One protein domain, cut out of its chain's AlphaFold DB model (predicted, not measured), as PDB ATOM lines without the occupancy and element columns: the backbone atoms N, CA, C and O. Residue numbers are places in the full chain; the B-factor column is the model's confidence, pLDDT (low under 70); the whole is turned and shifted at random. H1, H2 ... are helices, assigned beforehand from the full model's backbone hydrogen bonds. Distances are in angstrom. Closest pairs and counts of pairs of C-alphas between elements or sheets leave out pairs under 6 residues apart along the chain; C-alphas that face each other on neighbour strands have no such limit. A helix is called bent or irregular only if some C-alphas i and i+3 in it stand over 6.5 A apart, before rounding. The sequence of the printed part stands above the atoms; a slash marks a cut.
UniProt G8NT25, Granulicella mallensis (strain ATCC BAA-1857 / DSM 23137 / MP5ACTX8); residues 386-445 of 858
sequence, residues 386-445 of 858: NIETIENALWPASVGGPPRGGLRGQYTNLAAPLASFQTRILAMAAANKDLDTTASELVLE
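This is residues 386 to 445 of the 858 residues of a protein of Granulicella mallensis (strain ATCC BAA-1857 / DSM 23137 / MP5ACTX8) (UniProt G8NT25). Two helices, H2 and H3, fold back on each other as a helical hairpin, and the first helix, H1, packs crosswise over one side of that hairpin, on both of its helices. The long link from H1 to H2, residues 395 to 417, has no named element and winds away from H1 to the end of the body opposite the hairpin's turn before it enters H2. The printed part has 60 residues with three named helices, in the order H1, H2, H3, and no named strand; the class is all helix. The whole is compact, with a radius of gyration of the C-alphas of 10.9 A, and its C-alphas span 28 by 24 by 16 A along their three main axes.

Begin at the first printed residue, Asn 386, and find its C-alpha at (-5.846, 27.811, 3.120). From there H1 runs over residues 386 to 394, and its first and last C-alphas are 12.3 A apart. After Leu 394 you read the 23 residues from 395 to 417; within them residues 397 to 399 and residues 408 to 410 are short helical runs without a name. Look next for C-alpha 418 at (-0.044, 44.689, -3.028), where H2 begins. H2, residues 418 to 431, is the longest helix by residues, with 14 of them, and measures 20.1 A from first to last C-alpha. One residue later, past Asn 432, H3 takes up residues 433 to 445, 19.1 A from first to last C-alpha. It ends at C-alpha 445, which you find at (5.246, 36.043, -2.977). H3 is irregular: C-alphas 434 and 437 are 7.4 A apart, where about 5 A would be found in a regular helix, and its line is a rough one.

Start with the helical hairpin of H2 and H3, joined by a tight link of one residue. The two touch, with 14 pairs of C-alphas within 8 A; look at Ala 429 and Asp 436, whose C-alphas are the closest pair at 4.9 A. Their lines stand at a shallow tilt of 17 degrees and they run opposite ways, with 9.3 A from centre to centre. Now go back to H1, which touches both. Its closest C-alphas to H2 are those of Ile 390 and Ile 425, 7.0 A apart. H1 and H2 run opposite ways at a steep tilt of 64 degrees. H3 touches H1 with residues 435 to 439 alone, and there the closest C-alphas are those of Asn 386 and Leu 435, 6.2 A apart. The lines of H1 and H3 are about perpendicular, at 78 degrees. With one of the three pairs of helices at a shallow tilt, the helix packing is mostly crossed, but only just. In H1 and H2 each O i to N i+4 pair is within hydrogen-bond range; in H3, 7 of 9 are.

The printed part runs from residue 386 to residue 445 and has no cut. The two C-alphas farthest apart are those of Leu 414, in the long link, and Lys 433, in H3, at 30.6 A; the first and last printed C-alphas are 15.1 A apart. The link from H1 to H2 is long, and the C-alphas of its residues 395 to 417 lie 6 to 16 A from the mean of the C-alphas. In the B-factor column you read this predicted model's own confidence: the mean pLDDT of the printed part is 85.3. Residues 397 to 402, in the long link, are under 70.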
ATOM      1  N   ASN A 386      -6.176  26.627   2.334       87.19
ATOM      2  CA  ASN A 386      -5.846  27.811   3.120       87.19
ATOM      3  C   ASN A 386      -5.660  29.058   2.239       87.19
ATOM      4  O   ASN A 386      -6.024  30.150   2.673       87.19
ATOM      5  N   ILE A 387      -5.143  28.914   1.010       86.31
ATOM      6  CA  ILE A 387      -5.063  30.017   0.035       86.31
ATOM      7  C   ILE A 387      -6.477  30.459  -0.342       86.31
ATOM      8  O   ILE A 387      -6.777  31.641  -0.232       86.31
ATOM      9  N   GLU A 388      -7.372  29.525  -0.665       85.00
ATOM     10  CA  GLU A 388      -8.774  29.842  -0.983       85.00
ATOM     11  C   GLU A 388      -9.477  30.567   0.182       85.00
ATOM     12  O   GLU A 388     -10.211  31.538  -0.013       85.00
ATOM     13  N   THR A 389      -9.209  30.147   1.423       86.56
ATOM     14  CA  THR A 389      -9.729  30.814   2.629       86.56
ATOM     15  C   THR A 389      -9.234  32.260   2.737       86.56
ATOM     16  O   THR A 389     -10.019  33.168   3.022       86.56
ATOM     17  N   ILE A 390      -7.943  32.486   2.484       87.00
ATOM     18  CA  ILE A 390      -7.331  33.820   2.471       87.00
ATOM     19  C   ILE A 390      -7.923  34.677   1.343       87.00
ATOM     20  O   ILE A 390      -8.286  35.829   1.579       87.00
ATOM     21  N   GLU A 391      -8.076  34.136   0.136       86.19
ATOM     22  CA  GLU A 391      -8.619  34.865  -1.014       86.19
ATOM     23  C   GLU A 391     -10.088  35.259  -0.820       86.19
ATOM     24  O   GLU A 391     -10.452  36.414  -1.053       86.19
ATOM     25  N   ASN A 392     -10.922  34.359  -0.292       83.44
ATOM     26  CA  ASN A 392     -12.318  34.660   0.043       83.44
ATOM     27  C   ASN A 392     -12.445  35.775   1.094       83.44
ATOM     28  O   ASN A 392     -13.382  36.576   1.057       83.44
ATOM     29  N   ALA A 393     -11.492  35.861   2.023       83.94
ATOM     30  CA  ALA A 393     -11.439  36.931   3.013       83.94
ATOM     31  C   ALA A 393     -10.858  38.245   2.448       83.94
ATOM     32  O   ALA A 393     -11.220  39.337   2.906       83.94
ATOM     33  N   LEU A 394      -9.988  38.174   1.434       84.94
ATOM     34  CA  LEU A 394      -9.494  39.347   0.707       84.94
ATOM     35  C   LEU A 394     -10.590  39.990  -0.151       84.94
ATOM     36  O   LEU A 394     -10.713  41.223  -0.138       84.94
ATOM     37  N   TRP A 395     -11.418  39.177  -0.807       84.94
ATOM     38  CA  TRP A 395     -12.531  39.611  -1.654       84.94
ATOM     39  C   TRP A 395     -13.863  39.022  -1.185       84.94
ATOM     40  O   TRP A 395     -14.410  38.130  -1.839       84.94
ATOM     41  N   PRO A 396     -14.436  39.535  -0.079       71.00
ATOM     42  CA  PRO A 396     -15.754  39.090   0.345       71.00
ATOM     43  C   PRO A 396     -16.768  39.337  -0.779       71.00
ATOM     44  O   PRO A 396     -16.689  40.340  -1.491       71.00
ATOM     45  N   ALA A 397     -17.739  38.432  -0.936       62.47
ATOM     46  CA  ALA A 397     -18.702  38.422  -2.047       62.47
ATOM     47  C   ALA A 397     -19.431  39.764  -2.278       62.47
ATOM     48  O   ALA A 397     -19.869  40.057  -3.388       62.47
ATOM     49  N   SER A 398     -19.504  40.618  -1.254       55.41
ATOM     50  CA  SER A 398     -20.024  41.986  -1.324       55.41
ATOM     51  C   SER A 398     -19.230  42.942  -2.228       55.41
ATOM     52  O   SER A 398     -19.739  44.009  -2.551       55.41
ATOM     53  N   VAL A 399     -17.997  42.599  -2.617       64.19
ATOM     54  CA  VAL A 399     -17.088  43.444  -3.423       64.19
ATOM     55  C   VAL A 399     -16.921  42.916  -4.861       64.19
ATOM     56  O   VAL A 399     -16.098  43.424  -5.612       64.19
ATOM     57  N   GLY A 400     -17.719  41.920  -5.273       61.97
ATOM     58  CA  GLY A 400     -17.712  41.388  -6.646       61.97
ATOM     59  C   GLY A 400     -16.884  40.116  -6.862       61.97
ATOM     60  O   GLY A 400     -16.690  39.719  -8.007       61.97
ATOM     61  N   GLY A 401     -16.452  39.453  -5.783       60.69
ATOM     62  CA  GLY A 401     -15.631  38.238  -5.839       60.69
ATOM     63  C   GLY A 401     -14.162  38.514  -6.186       60.69
ATOM     64  O   GLY A 401     -13.796  39.665  -6.453       60.69
ATOM     65  N   PRO A 402     -13.293  37.489  -6.135       64.75
ATOM     66  CA  PRO A 402     -11.894  37.662  -6.476       64.75
ATOM     67  C   PRO A 402     -11.756  38.051  -7.956       64.75
ATOM     68  O   PRO A 402     -12.470  37.518  -8.813       64.75
ATOM     69  N   PRO A 403     -10.843  38.977  -8.289       72.81
ATOM     70  CA  PRO A 403     -10.510  39.267  -9.674       72.81
ATOM     71  C   PRO A 403     -10.032  37.993 -10.384       72.81
ATOM     72  O   PRO A 403      -9.556  37.047  -9.756       72.81
ATOM     73  N   ARG A 404     -10.162  37.957 -11.717       70.38
ATOM     74  CA  ARG A 404      -9.707  36.818 -12.531       70.38
ATOM     75  C   ARG A 404      -8.252  36.469 -12.177       70.38
ATOM     76  O   ARG A 404      -7.372  37.306 -12.346       70.38
ATOM     77  N   GLY A 405      -8.023  35.239 -11.712       74.44
ATOM     78  CA  GLY A 405      -6.700  34.749 -11.303       74.44
ATOM     79  C   GLY A 405      -6.339  34.952  -9.824       74.44
ATOM     80  O   GLY A 405      -5.183  34.732  -9.470       74.44
ATOM     81  N   GLY A 406      -7.281  35.377  -8.973       86.00
ATOM     82  CA  GLY A 406      -7.073  35.468  -7.523       86.00
ATOM     83  C   GLY A 406      -6.027  36.514  -7.130       86.00
ATOM     84  O   GLY A 406      -5.826  37.515  -7.831       86.00
ATOM     85  N   LEU A 407      -5.340  36.281  -6.011       88.06
ATOM     86  CA  LEU A 407      -4.268  37.147  -5.518       88.06
ATOM     87  C   LEU A 407      -3.085  37.200  -6.486       88.06
ATOM     88  O   LEU A 407      -2.563  38.279  -6.757       88.06
ATOM     89  N   ARG A 408      -2.705  36.061  -7.065       89.19
ATOM     90  CA  ARG A 408      -1.574  35.973  -8.004       89.19
ATOM     91  C   ARG A 408      -1.861  36.672  -9.329       89.19
ATOM     92  O   ARG A 408      -0.968  37.277  -9.912       89.19
ATOM     93  N   GLY A 409      -3.124  36.702  -9.756       87.19
ATOM     94  CA  GLY A 409      -3.580  37.531 -10.873       87.19
ATOM     95  C   GLY A 409      -3.432  39.037 -10.625       87.19
ATOM     96  O   GLY A 409      -3.487  39.816 -11.572       87.19
ATOM     97  N   GLN A 410      -3.223  39.468  -9.373       90.81
ATOM     98  CA  GLN A 410      -2.932  40.865  -9.046       90.81
ATOM     99  C   GLN A 410      -1.446  41.214  -9.119       90.81
ATOM    100  O   GLN A 410      -1.128  42.398  -9.141       90.81
ATOM    101  N   TYR A 411      -0.535  40.239  -9.203       93.12
ATOM    102  CA  TYR A 411       0.901  40.535  -9.264       93.12
ATOM    103  C   TYR A 411       1.267  41.315 -10.525       93.12
ATOM    104  O   TYR A 411       2.158  42.147 -10.474       93.12
ATOM    105  N   THR A 412       0.555  41.115 -11.636       90.50
ATOM    106  CA  THR A 412       0.747  41.859 -12.894       90.50
ATOM    107  C   THR A 412      -0.102  43.127 -12.996       90.50
ATOM    108  O   THR A 412       0.029  43.885 -13.956       90.50
ATOM    109  N   ASN A 413      -0.981  43.385 -12.025       88.31
ATOM    110  CA  ASN A 413      -1.802  44.586 -11.995       88.31
ATOM    111  C   ASN A 413      -1.036  45.711 -11.286       88.31
ATOM    112  O   ASN A 413      -1.028  45.781 -10.060       88.31
ATOM    113  N   LEU A 414      -0.439  46.625 -12.054       82.31
ATOM    114  CA  LEU A 414       0.329  47.761 -11.517       82.31
ATOM    115  C   LEU A 414      -0.504  48.719 -10.642       82.31
ATOM    116  O   LEU A 414       0.056  49.499  -9.877       82.31
ATOM    117  N   ALA A 415      -1.838  48.670 -10.733       85.25
ATOM    118  CA  ALA A 415      -2.738  49.444  -9.877       85.25
ATOM    119  C   ALA A 415      -3.151  48.692  -8.596       85.25
ATOM    120  O   ALA A 415      -3.843  49.257  -7.744       85.25
ATOM    121  N   ALA A 416      -2.778  47.418  -8.449       85.94
ATOM    122  CA  ALA A 416      -3.143  46.627  -7.285       85.94
ATOM    123  C   ALA A 416      -2.365  47.083  -6.039       85.94
ATOM    124  O   ALA A 416      -1.138  47.178  -6.068       85.94
ATOM    125  N   PRO A 417      -3.036  47.299  -4.894       88.50
ATOM    126  CA  PRO A 417      -2.371  47.714  -3.665       88.50
ATOM    127  C   PRO A 417      -1.739  46.505  -2.953       88.50
ATOM    128  O   PRO A 417      -2.199  46.097  -1.884       88.50
ATOM    129  N   LEU A 418      -0.676  45.924  -3.526       90.50
ATOM    130  CA  LEU A 418      -0.044  44.689  -3.028       90.50
ATOM    131  C   LEU A 418       0.351  44.765  -1.541       90.50
ATOM    132  O   LEU A 418       0.114  43.817  -0.793       90.50
ATOM    133  N   ALA A 419       0.849  45.915  -1.075       90.44
ATOM    134  CA  ALA A 419       1.184  46.140   0.337       90.44
ATOM    135  C   ALA A 419      -0.047  46.090   1.267       90.44
ATOM    136  O   ALA A 419       0.029  45.647   2.419       90.44
ATOM    137  N   SER A 420      -1.216  46.501   0.765       90.69
ATOM    138  CA  SER A 420      -2.475  46.388   1.511       90.69
ATOM    139  C   SER A 420      -2.936  44.934   1.603       90.69
ATOM    140  O   SER A 420      -3.421  44.521   2.657       90.69
ATOM    141  N   PHE A 421      -2.755  44.135   0.543       92.00
ATOM    142  CA  PHE A 421      -3.021  42.695   0.602       92.00
ATOM    143  C   PHE A 421      -2.102  42.005   1.609       92.00
ATOM    144  O   PHE A 421      -2.596  41.280   2.467       92.00
ATOM    145  N   GLN A 422      -0.805  42.315   1.591       92.81
ATOM    146  CA  GLN A 422       0.176  41.785   2.542       92.81
ATOM    147  C   GLN A 422      -0.228  42.069   3.996       92.81
ATOM    148  O   GLN A 422      -0.284  41.157   4.821       92.81
ATOM    149  N   THR A 423      -0.598  43.318   4.300       92.62
ATOM    150  CA  THR A 423      -1.040  43.723   5.648       92.62
ATOM    151  C   THR A 423      -2.283  42.949   6.095       92.62
ATOM    152  O   THR A 423      -2.366  42.501   7.240       92.62
ATOM    153  N   ARG A 424      -3.251  42.750   5.193       92.31
ATOM    154  CA  ARG A 424      -4.471  41.981   5.485       92.31
ATOM    155  C   ARG A 424      -4.175  40.498   5.703       92.31
ATOM    156  O   ARG A 424      -4.739  39.916   6.622       92.31
ATOM    157  N   ILE A 425      -3.286  39.902   4.908       92.94
ATOM    158  CA  ILE A 425      -2.873  38.497   5.051       92.94
ATOM    159  C   ILE A 425      -2.203  38.257   6.405       92.94
ATOM    160  O   ILE A 425      -2.587  37.332   7.117       92.94
ATOM    161  N   LEU A 426      -1.285  39.138   6.811       92.88
ATOM    162  CA  LEU A 426      -0.644  39.065   8.128       92.88
ATOM    163  C   LEU A 426      -1.656  39.196   9.276       92.88
ATOM    164  O   LEU A 426      -1.562  38.474  10.267       92.88
ATOM    165  N   ALA A 427      -2.657  40.072   9.139       92.31
ATOM    166  CA  ALA A 427      -3.724  40.201  10.131       92.31
ATOM    167  C   ALA A 427      -4.596  38.934  10.229       92.31
ATOM    168  O   ALA A 427      -5.023  38.568  11.324       92.31
ATOM    169  N   MET A 428      -4.838  38.246   9.109       91.06
ATOM    170  CA  MET A 428      -5.578  36.978   9.089       91.06
ATOM    171  C   MET A 428      -4.794  35.839   9.741       91.06
ATOM    172  O   MET A 428      -5.373  35.097  10.528       91.06
ATOM    173  N   ALA A 429      -3.487  35.744   9.483       91.38
ATOM    174  CA  ALA A 429      -2.595  34.786  10.143       91.38
ATOM    175  C   ALA A 429      -2.566  34.998  11.665       91.38
ATOM    176  O   ALA A 429      -2.806  34.080  12.445       91.38
ATOM    177  N   ALA A 430      -2.431  36.256  12.098       91.12
ATOM    178  CA  ALA A 430      -2.478  36.609  13.515       91.12
ATOM    179  C   ALA A 430      -3.807  36.222  14.196       91.12
ATOM    180  O   ALA A 430      -3.824  35.933  15.394       91.12
ATOM    181  N   ALA A 431      -4.915  36.212  13.446       91.94
ATOM    182  CA  ALA A 431      -6.230  35.800  13.933       91.94
ATOM    183  C   ALA A 431      -6.467  34.279  13.853       91.94
ATOM    184  O   ALA A 431      -7.261  33.753  14.634       91.94
ATOM    185  N   ASN A 432      -5.796  33.571  12.941       91.44
ATOM    186  CA  ASN A 432      -5.929  32.132  12.740       91.44
ATOM    187  C   ASN A 432      -4.571  31.479  12.433       91.44
ATOM    188  O   ASN A 432      -4.101  31.505  11.297       91.44
ATOM    189  N   LYS A 433      -4.006  30.801  13.440       89.75
ATOM    190  CA  LYS A 433      -2.698  30.136  13.350       89.75
ATOM    191  C   LYS A 433      -2.609  29.048  12.281       89.75
ATOM    192  O   LYS A 433      -1.515  28.784  11.790       89.75
ATOM    193  N   ASP A 434      -3.724  28.434  11.892       88.88
ATOM    194  CA  ASP A 434      -3.723  27.417  10.831       88.88
ATOM    195  C   ASP A 434      -3.365  28.024   9.461       88.88
ATOM    196  O   ASP A 434      -2.977  27.305   8.537       88.88
ATOM    197  N   LEU A 435      -3.457  29.355   9.334       90.31
ATOM    198  CA  LEU A 435      -3.066  30.105   8.146       90.31
ATOM    199  C   LEU A 435      -1.601  30.563   8.173       90.31
ATOM    200  O   LEU A 435      -1.140  31.025   7.137       90.31
ATOM    201  N   ASP A 436      -0.860  30.436   9.283       89.00
ATOM    202  CA  ASP A 436       0.474  31.049   9.447       89.00
ATOM    203  C   ASP A 436       1.455  30.657   8.330       89.00
ATOM    204  O   ASP A 436       2.081  31.525   7.719       89.00
ATOM    205  N   THR A 437       1.560  29.363   8.010       89.00
ATOM    206  CA  THR A 437       2.465  28.872   6.955       89.00
ATOM    207  C   THR A 437       2.077  29.423   5.584       89.00
ATOM    208  O   THR A 437       2.914  29.974   4.875       89.00
ATOM    209  N   THR A 438       0.796  29.327   5.224       90.31
ATOM    210  CA  THR A 438       0.285  29.791   3.927       90.31
ATOM    211  C   THR A 438       0.362  31.311   3.798       90.31
ATOM    212  O   THR A 438       0.720  31.835   2.748       90.31
ATOM    213  N   ALA A 439       0.071  32.037   4.874       90.94
ATOM    214  CA  ALA A 439       0.217  33.479   4.927       90.94
ATOM    215  C   ALA A 439       1.682  33.893   4.768       90.94
ATOM    216  O   ALA A 439       1.957  34.826   4.022       90.94
ATOM    217  N   SER A 440       2.621  33.186   5.402       89.62
ATOM    218  CA  SER A 440       4.053  33.438   5.223       89.62
ATOM    219  C   SER A 440       4.499  33.209   3.777       89.62
ATOM    220  O   SER A 440       5.281  34.003   3.260       89.62
ATOM    221  N   GLU A 441       4.008  32.162   3.111       89.69
ATOM    222  CA  GLU A 441       4.292  31.906   1.693       89.69
ATOM    223  C   GLU A 441       3.752  33.034   0.802       89.69
ATOM    224  O   GLU A 441       4.506  33.610   0.020       89.69
ATOM    225  N   LEU A 442       2.483  33.421   0.967       91.81
ATOM    226  CA  LEU A 442       1.866  34.501   0.185       91.81
ATOM    227  C   LEU A 442       2.496  35.873   0.456       91.81
ATOM    228  O   LEU A 442       2.576  36.705  -0.444       91.81
ATOM    229  N   VAL A 443       2.956  36.128   1.683       91.94
ATOM    230  CA  VAL A 443       3.695  37.351   2.020       91.94
ATOM    231  C   VAL A 443       5.031  37.390   1.283       91.94
ATOM    232  O   VAL A 443       5.345  38.420   0.696       91.94
ATOM    233  N   LEU A 444       5.770  36.276   1.233       90.00
ATOM    234  CA  LEU A 444       7.007  36.189   0.450       90.00
ATOM    235  C   LEU A 444       6.748  36.374  -1.053       90.00
ATOM    236  O   LEU A 444       7.525  37.049  -1.727       90.00
ATOM    237  N   GLU A 445       5.657  35.814  -1.585       92.69
ATOM    238  CA  GLU A 445       5.246  36.043  -2.977       92.69
ATOM    239  C   GLU A 445       4.941  37.527  -3.249       92.69
ATOM    240  O   GLU A 445       5.406  38.084  -4.244       92.69
TER     241      GLU A 445